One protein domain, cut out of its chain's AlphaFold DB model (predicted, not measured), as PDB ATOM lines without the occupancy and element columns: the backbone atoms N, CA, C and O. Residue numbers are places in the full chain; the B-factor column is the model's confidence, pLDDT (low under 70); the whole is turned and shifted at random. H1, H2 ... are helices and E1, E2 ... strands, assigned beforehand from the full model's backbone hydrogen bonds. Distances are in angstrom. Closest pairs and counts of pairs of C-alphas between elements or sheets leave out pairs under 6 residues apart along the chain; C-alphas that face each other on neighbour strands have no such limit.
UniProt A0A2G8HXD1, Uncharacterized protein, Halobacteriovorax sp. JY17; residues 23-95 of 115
ATOM      1  N   ALA A  23      87.771  41.748  67.696       54.41
ATOM      2  CA  ALA A  23      86.491  42.099  67.089       54.41
ATOM      3  C   ALA A  23      86.797  42.835  65.777       54.41
ATOM      4  O   ALA A  23      87.510  43.843  65.785       54.41
ATOM      5  N   ARG A  24      86.350  42.295  64.641       63.53
ATOM      6  CA  ARG A  24      86.706  42.842  63.329       63.53
ATOM      7  C   ARG A  24      85.941  44.151  63.162       63.53
ATOM      8  O   ARG A  24      84.732  44.136  62.927       63.53
ATOM      9  N   ILE A  25      86.635  45.271  63.359       68.81
ATOM     10  CA  ILE A  25      86.080  46.604  63.129       68.81
ATOM     11  C   ILE A  25      86.073  46.829  61.624       68.81
ATOM     12  O   ILE A  25      87.125  46.947  60.998       68.81
ATOM     13  N   GLU A  26      84.885  46.871  61.036       85.62
ATOM     14  CA  GLU A  26      84.718  47.195  59.627       85.62
ATOM     15  C   GLU A  26      84.376  48.675  59.477       85.62
ATOM     16  O   GLU A  26      83.400  49.171  60.037       85.62
ATOM     17  N   LYS A  27      85.189  49.390  58.698       88.06
ATOM     18  CA  LYS A  27      84.905  50.766  58.300       88.06
ATOM     19  C   LYS A  27      83.998  50.740  57.073       88.06
ATOM     20  O   LYS A  27      84.413  50.306  55.999       88.06
ATOM     21  N   ILE A  28      82.771  51.219  57.225       90.56
ATOM     22  CA  ILE A  28      81.786  51.308  56.143       90.56
ATOM     23  C   ILE A  28      81.458  52.774  55.870       90.56
ATOM     24  O   ILE A  28      81.398  53.586  56.787       90.56
ATOM     25  N   SER A  29      81.260  53.141  54.607       91.94
ATOM     26  CA  SER A  29      80.769  54.485  54.273       91.94
ATOM     27  C   SER A  29      79.316  54.631  54.719       91.94
ATOM     28  O   SER A  29      78.541  53.688  54.543       91.94
ATOM     29  N   VAL A  30      78.928  55.813  55.210       91.75
ATOM     30  CA  VAL A  30      77.533  56.117  55.596       91.75
ATOM     31  C   VAL A  30      76.541  55.780  54.480       91.75
ATOM     32  O   VAL A  30      75.472  55.238  54.739       91.75
ATOM     33  N   LYS A  31      76.934  55.965  53.213       91.06
ATOM     34  CA  LYS A  31      76.114  55.635  52.033       91.06
ATOM     35  C   LYS A  31      75.763  54.145  51.903       91.06
ATOM     36  O   LYS A  31      74.874  53.796  51.135       91.06
ATOM     37  N   LYS A  32      76.497  53.264  52.589       90.94
ATOM     38  CA  LYS A  32      76.321  51.803  52.574       90.94
ATOM     39  C   LYS A  32      75.756  51.264  53.893       90.94
ATOM     40  O   LYS A  32      75.703  50.049  54.069       90.94
ATOM     41  N   VAL A  33      75.370  52.144  54.819       89.00
ATOM     42  CA  VAL A  33      74.757  51.751  56.091       89.00
ATOM     43  C   VAL A  33      73.398  51.122  55.820       89.00
ATOM     44  O   VAL A  33      72.596  51.643  55.049       89.00
ATOM     45  N   ASN A  34      73.145  49.991  56.472       89.75
ATOM     46  CA  ASN A  34      71.840  49.346  56.473       89.75
ATOM     47  C   ASN A  34      71.181  49.471  57.865       89.75
ATOM     48  O   ASN A  34      71.882  49.706  58.851       89.75
ATOM     49  N   PRO A  35      69.859  49.258  57.981       87.38
ATOM     50  CA  PRO A  35      69.145  49.340  59.265       87.38
ATOM     51  C   PRO A  35      69.635  48.378  60.359       87.38
ATOM     52  O   PRO A  35      69.415  48.595  61.549       87.38
ATOM     53  N   ALA A  36      70.306  47.292  59.966       87.25
ATOM     54  CA  ALA A  36      70.875  46.301  60.876       87.25
ATOM     55  C   ALA A  36      72.319  46.629  61.299       87.25
ATOM     56  O   ALA A  36      72.949  45.851  62.013       87.25
ATOM     57  N   THR A  37      72.878  47.748  60.834       88.94
ATOM     58  CA  THR A  37      74.269  48.108  61.094       88.94
ATOM     59  C   THR A  37      74.413  48.587  62.529       88.94
ATOM     60  O   THR A  37      73.946  49.665  62.895       88.94
ATOM     61  N   GLU A  38      75.130  47.806  63.325       90.94
ATOM     62  CA  GLU A  38      75.589  48.207  64.647       90.94
ATOM     63  C   GLU A  38      76.945  48.912  64.563       90.94
ATOM     64  O   GLU A  38      77.896  48.396  63.980       90.94
ATOM     65  N   ALA A  39      77.026  50.098  65.154       90.62
ATOM     66  CA  ALA A  39      78.172  50.986  65.142       90.62
ATOM     67  C   ALA A  39      78.773  51.126  66.539       90.62
ATOM     68  O   ALA A  39      78.085  51.456  67.504       90.62
ATOM     69  N   ALA A  40      80.084  50.947  66.628       91.25
ATOM     70  CA  ALA A  40      80.891  51.311  67.788       91.25
ATOM     71  C   ALA A  40      81.271  52.801  67.808       91.25
ATOM     72  O   ALA A  40      81.715  53.333  68.829       91.25
ATOM     73  N   GLY A  41      81.156  53.463  66.663       92.06
ATOM     74  CA  GLY A  41      81.514  54.857  66.490       92.06
ATOM     75  C   GLY A  41      81.396  55.294  65.039       92.06
ATOM     76  O   GLY A  41      81.075  54.503  64.148       92.06
ATOM     77  N   PHE A  42      81.687  56.565  64.825       93.62
ATOM     78  CA  PHE A  42      81.494  57.290  63.583       93.62
ATOM     79  C   PHE A  42      82.753  58.099  63.288       93.62
ATOM     80  O   PHE A  42      83.485  58.468  64.205       93.62
ATOM     81  N   GLN A  43      83.025  58.361  62.015       91.38
ATOM     82  CA  GLN A  43      84.107  59.239  61.592       91.38
ATOM     83  C   GLN A  43      83.539  60.366  60.746       91.38
ATOM     84  O   GLN A  43      82.819  60.097  59.779       91.38
ATOM     85  N   THR A  44      83.891  61.603  61.076       92.75
ATOM     86  CA  THR A  44      83.529  62.756  60.254       92.75
ATOM     87  C   THR A  44      84.414  62.860  59.012       92.75
ATOM     88  O   THR A  44      85.518  62.311  58.986       92.75
ATOM     89  N   PHE A  45      83.994  63.616  57.997       93.00
ATOM     90  CA  PHE A  45      84.831  63.904  56.821       93.00
ATOM     91  C   PHE A  45      86.111  64.688  57.167       93.00
ATOM     92  O   PHE A  45      87.054  64.735  56.382       93.00
ATOM     93  N   ARG A  46      86.165  65.305  58.358       89.19
ATOM     94  CA  ARG A  46      87.365  65.967  58.906       89.19
ATOM     95  C   ARG A  46      88.305  64.997  59.621       89.19
ATOM     96  O   ARG A  46      89.332  65.411  60.142       89.19
ATOM     97  N   GLY A  47      87.944  63.718  59.677       85.75
ATOM     98  CA  GLY A  47      88.730  62.664  60.300       85.75
ATOM     99  C   GLY A  47      88.449  62.433  61.785       85.75
ATOM    100  O   GLY A  47      88.951  61.438  62.304       85.75
ATOM    101  N   LYS A  48      87.627  63.265  62.447       90.19
ATOM    102  CA  LYS A  48      87.322  63.142  63.886       90.19
ATOM    103  C   LYS A  48      86.509  61.882  64.173       90.19
ATOM    104  O   LYS A  48      85.577  61.567  63.431       90.19
ATOM    105  N   ILE A  49      86.850  61.177  65.250       91.44
ATOM    106  CA  ILE A  49      86.193  59.929  65.652       91.44
ATOM    107  C   ILE A  49      85.210  60.201  66.791       91.44
ATOM    108  O   ILE A  49      85.602  60.580  67.888       91.44
ATOM    109  N   LEU A  50      83.929  59.934  66.546       92.12
ATOM    110  CA  LEU A  50      82.854  60.036  67.531       92.12
ATOM    111  C   LEU A  50      82.522  58.634  68.037       92.12
ATOM    112  O   LEU A  50      81.986  57.801  67.302       92.12
ATOM    113  N   ARG A  51      82.861  58.318  69.284       90.44
ATOM    114  CA  ARG A  51      82.600  56.985  69.842       90.44
ATOM    115  C   ARG A  51      81.146  56.863  70.276       90.44
ATOM    116  O   ARG A  51      80.623  57.730  70.964       90.44
ATOM    117  N   ALA A  52      80.516  55.730  69.972       90.25
ATOM    118  CA  ALA A  52      79.116  55.491  70.325       90.25
ATOM    119  C   ALA A  52      78.861  55.498  71.846       90.25
ATOM    120  O   ALA A  52      77.766  55.834  72.287       90.25
ATOM    121  N   GLY A  53      79.867  55.134  72.649       88.38
ATOM    122  CA  GLY A  53      79.791  55.193  74.113       88.38
ATOM    123  C   GLY A  53      79.880  56.604  74.702       88.38
ATOM    124  O   GLY A  53      79.519  56.785  75.866       88.38
ATOM    125  N   ASP A  54      80.325  57.578  73.908       90.50
ATOM    126  CA  ASP A  54      80.507  58.974  74.316       90.50
ATOM    127  C   ASP A  54      79.366  59.869  73.803       90.50
ATOM    128  O   ASP A  54      79.367  61.070  74.041       90.50
ATOM    129  N   LEU A  55      78.365  59.279  73.141       91.38
ATOM    130  CA  LEU A  55      77.110  59.948  72.811       91.38
ATOM    131  C   LEU A  55      76.306  60.187  74.093       91.38
ATOM    132  O   LEU A  55      76.147  59.263  74.896       91.38
ATOM    133  N   GLU A  56      75.737  61.383  74.242       90.00
ATOM    134  CA  GLU A  56      74.969  61.781  75.432       90.00
ATOM    135  C   GLU A  56      73.809  60.810  75.700       90.00
ATOM    136  O   GLU A  56      73.630  60.272  76.791       90.00
ATOM    137  N   ASN A  57      73.092  60.453  74.635       80.75
ATOM    138  CA  ASN A  57      71.918  59.585  74.695       80.75
ATOM    139  C   ASN A  57      72.232  58.079  74.596       80.75
ATOM    140  O   ASN A  57      71.334  57.284  74.306       80.75
ATOM    141  N   SER A  58      73.487  57.656  74.791       79.62
ATOM    142  CA  SER A  58      73.867  56.244  74.689       79.62
ATOM    143  C   SER A  58      74.358  55.658  76.010       79.62
ATOM    144  O   SER A  58      75.443  55.960  76.509       79.62
ATOM    145  N   ALA A  59      73.589  54.701  76.536       78.88
ATOM    146  CA  ALA A  59      74.024  53.833  77.632       78.88
ATOM    147  C   ALA A  59      74.940  52.686  77.157       78.88
ATOM    148  O   ALA A  59      75.467  51.925  77.971       78.88
ATOM    149  N   ARG A  60      75.103  52.508  75.838       83.06
ATOM    150  CA  ARG A  60      75.771  51.350  75.234       83.06
ATOM    151  C   ARG A  60      77.004  51.782  74.446       83.06
ATOM    152  O   ARG A  60      77.042  52.832  73.822       83.06
ATOM    153  N   ARG A  61      78.020  50.919  74.415       85.69
ATOM    154  CA  ARG A  61      79.225  51.134  73.588       85.69
ATOM    155  C   ARG A  61      78.997  50.882  72.098       85.69
ATOM    156  O   ARG A  61      79.890  51.141  71.301       85.69
ATOM    157  N   VAL A  62      77.834  50.337  71.753       88.19
ATOM    158  CA  VAL A  62      77.415  50.011  70.395       88.19
ATOM    159  C   VAL A  62      75.970  50.471  70.237       88.19
ATOM    160  O   VAL A  62      75.137  50.207  71.109       88.19
ATOM    161  N   VAL A  63      75.689  51.171  69.143       90.38
ATOM    162  CA  VAL A  63      74.374  51.735  68.807       90.38
ATOM    163  C   VAL A  63      74.001  51.361  67.381       90.38
ATOM    164  O   VAL A  63      74.871  51.014  66.587       90.38
ATOM    165  N   LYS A  64      72.723  51.444  67.015       92.25
ATOM    166  CA  LYS A  64      72.357  51.330  65.602       92.25
ATOM    167  C   LYS A  64      72.849  52.569  64.866       92.25
ATOM    168  O   LYS A  64      72.577  53.690  65.286       92.25
ATOM    169  N   ALA A  65      73.568  52.361  63.769       91.94
ATOM    170  CA  ALA A  65      74.112  53.448  62.965       91.94
ATOM    171  C   ALA A  65      73.002  54.373  62.450       91.94
ATOM    172  O   ALA A  65      73.141  55.590  62.499       91.94
ATOM    173  N   GLU A  66      71.888  53.781  62.012       92.44
ATOM    174  CA  GLU A  66      70.717  54.487  61.490       92.44
ATOM    175  C   GLU A  66      70.122  55.480  62.498       92.44
ATOM    176  O   GLU A  66      69.829  56.616  62.132       92.44
ATOM    177  N   ASP A  67      70.027  55.084  63.770       91.75
ATOM    178  CA  ASP A  67      69.475  55.919  64.844       91.75
ATOM    179  C   ASP A  67      70.333  57.160  65.118       91.75
ATOM    180  O   ASP A  67      69.865  58.094  65.759       91.75
ATOM    181  N   VAL A  68      71.594  57.172  64.678       91.50
ATOM    182  CA  VAL A  68      72.505  58.312  64.835       91.50
ATOM    183  C   VAL A  68      72.513  59.168  63.573       91.50
ATOM    184  O   VAL A  68      72.347  60.378  63.665       91.50
ATOM    185  N   ILE A  69      72.633  58.553  62.391       91.88
ATOM    186  CA  ILE A  69      72.730  59.292  61.120       91.88
ATOM    187  C   ILE A  69      71.400  59.916  60.655       91.88
ATOM    188  O   ILE A  69      71.392  60.666  59.685       91.88
ATOM    189  N   LYS A  70      70.274  59.579  61.298       92.62
ATOM    190  CA  LYS A  70      68.945  60.151  61.010       92.62
ATOM    191  C   LYS A  70      68.484  61.216  62.007       92.62
ATOM    192  O   LYS A  70      67.368  61.710  61.869       92.62
ATOM    193  N   LYS A  71      69.277  61.519  63.035       91.81
ATOM    194  CA  LYS A  71      68.944  62.579  63.998       91.81
ATOM    195  C   LYS A  71      69.129  63.954  63.376       91.81
ATOM    196  O   LYS A  71      69.813  64.077  62.376       91.81
ATOM    197  N   ASP A  72      68.583  64.981  64.011       93.12
ATOM    198  CA  ASP A  72      68.867  66.365  63.616       93.12
ATOM    199  C   ASP A  72      70.295  66.772  64.011       93.12
ATOM    200  O   ASP A  72      70.967  67.507  63.294       93.12
ATOM    201  N   PHE A  73      70.769  66.267  65.151       93.75
ATOM    202  CA  PHE A  73      72.119  66.483  65.657       93.75
ATOM    203  C   PHE A  73      72.574  65.322  66.549       93.75
ATOM    204  O   PHE A  73      71.783  64.505  67.036       93.75
ATOM    205  N   ILE A  74      73.881  65.254  66.756       94.12
ATOM    206  CA  ILE A  74      74.578  64.244  67.538       94.12
ATOM    207  C   ILE A  74      75.301  64.972  68.659       94.12
ATOM    208  O   ILE A  74      76.275  65.680  68.423       94.12
ATOM    209  N   GLU A  75      74.809  64.793  69.874       94.94
ATOM    210  CA  GLU A  75      75.389  65.387  71.073       94.94
ATOM    211  C   GLU A  75      76.315  64.387  71.767       94.94
ATOM    212  O   GLU A  75      75.955  63.225  72.008       94.94
ATOM    213  N   MET A  76      77.522  64.855  72.054       94.56
ATOM    214  CA  MET A  76      78.549  64.149  72.804       94.56
ATOM    215  C   MET A  76      78.452  64.521  74.290       94.56
ATOM    216  O   MET A  76      77.980  65.598  74.643       94.56
ATOM    217  N   LYS A  77      78.939  63.649  75.176       92.81
ATOM    218  CA  LYS A  77      78.910  63.860  76.639       92.81
ATOM    219  C   LYS A  77      79.705  65.067  77.135       92.81
ATOM    220  O   LYS A  77      79.511  65.514  78.261       92.81
ATOM    221  N   ASP A  78      80.646  65.553  76.337       91.38
ATOM    222  CA  ASP A  78      81.415  66.769  76.608       91.38
ATOM    223  C   ASP A  78      80.680  68.052  76.172       91.38
ATOM    224  O   ASP A  78      81.195  69.151  76.374       91.38
ATOM    225  N   GLY A  79      79.467  67.926  75.620       91.38
ATOM    226  CA  GLY A  79      78.652  69.032  75.123       91.38
ATOM    227  C   GLY A  79      78.967  69.435  73.681       91.38
ATOM    228  O   GLY A  79      78.378  70.394  73.179       91.38
ATOM    229  N   GLU A  80      79.878  68.738  72.993       94.19
ATOM    230  CA  GLU A  80      80.100  68.966  71.569       94.19
ATOM    231  C   GLU A  80      78.911  68.462  70.736       94.19
ATOM    232  O   GLU A  80      78.348  67.391  70.986       94.19
ATOM    233  N   ILE A  81      78.556  69.223  69.699       94.38
ATOM    234  CA  ILE A  81      77.463  68.895  68.783       94.38
ATOM    235  C   ILE A  81      78.030  68.682  67.382       94.38
ATOM    236  O   ILE A  81      78.758  69.527  66.861       94.38
ATOM    237  N   TYR A  82      77.648  67.562  66.779       94.69
ATOM    238  CA  TYR A  82      77.957  67.191  65.403       94.69
ATOM    239  C   TYR A  82      76.684  67.012  64.603       94.69
ATOM    240  O   TYR A  82      75.649  66.616  65.144       94.69
ATOM    241  N   TYR A  83      76.782  67.215  63.299       95.12
ATOM    242  CA  TYR A  83      75.670  66.953  62.404       95.12
ATOM    243  C   TYR A  83      75.855  65.633  61.645       95.12
ATOM    244  O   TYR A  83      76.982  65.262  61.297       95.12
ATOM    245  N   PRO A  84      74.774  64.881  61.373       93.44
ATOM    246  CA  PRO A  84      74.864  63.614  60.652       93.44
ATOM    247  C   PRO A  84      75.533  63.711  59.280       93.44
ATOM    248  O   PRO A  84      76.240  62.786  58.882       93.44
ATOM    249  N   GLU A  85      75.337  64.815  58.558       93.81
ATOM    250  CA  GLU A  85      75.971  65.074  57.265       93.81
ATOM    251  C   GLU A  85      77.492  65.203  57.360       93.81
ATOM    252  O   GLU A  85      78.189  65.038  56.357       93.81
ATOM    253  N   GLU A  86      78.023  65.464  58.557       94.25
ATOM    254  CA  GLU A  86      79.460  65.481  58.777       94.25
ATOM    255  C   GLU A  86      80.051  64.076  58.809       94.25
ATOM    256  O   GLU A  86      81.258  63.926  58.620       94.25
ATOM    257  N   ILE A  87      79.233  63.040  59.017       94.31
ATOM    258  CA  ILE A  87      79.695  61.659  59.104       94.31
ATOM    259  C   ILE A  87      79.990  61.107  57.707       94.31
ATOM    260  O   ILE A  87      79.122  60.986  56.845       94.31
ATOM    261  N   GLU A  88      81.228  60.660  57.516       93.12
ATOM    262  CA  GLU A  88      81.668  59.988  56.296       93.12
ATOM    263  C   GLU A  88      81.647  58.459  56.448       93.12
ATOM    264  O   GLU A  88      81.250  57.728  55.527       93.12
ATOM    265  N   TYR A  89      82.025  57.963  57.634       92.44
ATOM    266  CA  TYR A  89      82.155  56.532  57.902       92.44
ATOM    267  C   TYR A  89      81.548  56.099  59.236       92.44
ATOM    268  O   TYR A  89      81.482  56.855  60.200       92.44
ATOM    269  N   VAL A  90      81.172  54.826  59.295       92.69
ATOM    270  CA  VAL A  90      80.710  54.123  60.490       92.69
ATOM    271  C   VAL A  90      81.671  52.976  60.782       92.69
ATOM    272  O   VAL A  90      82.084  52.253  59.873       92.69
ATOM    273  N   PHE A  91      82.022  52.796  62.051       90.75
ATOM    274  CA  PHE A  91      82.832  51.677  62.520       90.75
ATOM    275  C   PHE A  91      81.914  50.569  63.029       90.75
ATOM    276  O   PHE A  91      81.437  50.613  64.165       90.75
ATOM    277  N   GLN A  92      81.646  49.584  62.175       86.62
ATOM    278  CA  GLN A  92      80.822  48.429  62.505       86.62
ATOM    279  C   GLN A  92      81.621  47.404  63.311       86.62
ATOM    280  O   GLN A  92      82.747  47.063  62.950       86.62
ATOM    281  N   VAL A  93      81.021  46.862  64.371       72.75
ATOM    282  CA  VAL A  93      81.610  45.755  65.137       72.75
ATOM    283  C   VAL A  93      80.992  44.448  64.662       72.75
ATOM    284  O   VAL A  93      79.812  44.201  64.897       72.75
ATOM    285  N   LYS A  94      81.777  43.583  64.011       70.00
ATOM    286  CA  LYS A  94      81.358  42.200  63.749       70.00
ATOM    287  C   LYS A  94      81.950  41.272  64.808       70.00
ATOM    288  O   LYS A  94      83.131  40.939  64.760       70.00
ATOM    289  N   GLY A  95      81.094  40.845  65.741       52.75
ATOM    290  CA  GLY A  95      81.375  39.799  66.730       52.75
ATOM    291  C   GLY A  95      82.076  40.274  68.012       52.75
ATOM    292  O   GLY A  95      83.121  40.914  67.964       52.75
TER     293      GLY A  95
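This is residues 23 to 95 of the 115 residues of an uncharacterized protein of Halobacteriovorax sp. JY17 (UniProt A0A2G8HXD1). With little regular structure, this is a strongly twisted antiparallel wall of strands in the order E1, E4, E2, E3, with short helix H1 over one face. Of 73 printed residues, 29 are in named elements, mostly strand: E1, E2, E3, H1, E4 along the chain. It is compact, radius of gyration of the C-alphas 10.9 A, spanning 30 by 24 by 21 A.

Start at E1, residues 24 to 29, whose neighbour is E4, residues 87 to 94; N 26 and O 92 are within hydrogen-bond range, 2.9 A. E4 also neighbours E2, residues 38 to 44, with N 40 to O 91 2.8 A. E2 makes a hairpin with E3, residues 49 to 51, N 42 to O 50 2.8 A. H1, residues 65 to 69, its O i to N i+4 pair within range, is on the sheet at a height of 8.9 A. E3, H1, E4 form a split strand-helix-strand unit, E2 between its strands, crossover right-handed.

Find C-alpha 24 at (86.706, 42.842, 63.329), where E1 begins; E4, 20.1 A long, ends at C-alpha 94, (81.358, 42.200, 63.749).

The printed part has no cut; E3 to H1 and H1 to E4 are long links; residues 23 to 25 and 95 have pLDDT under 70.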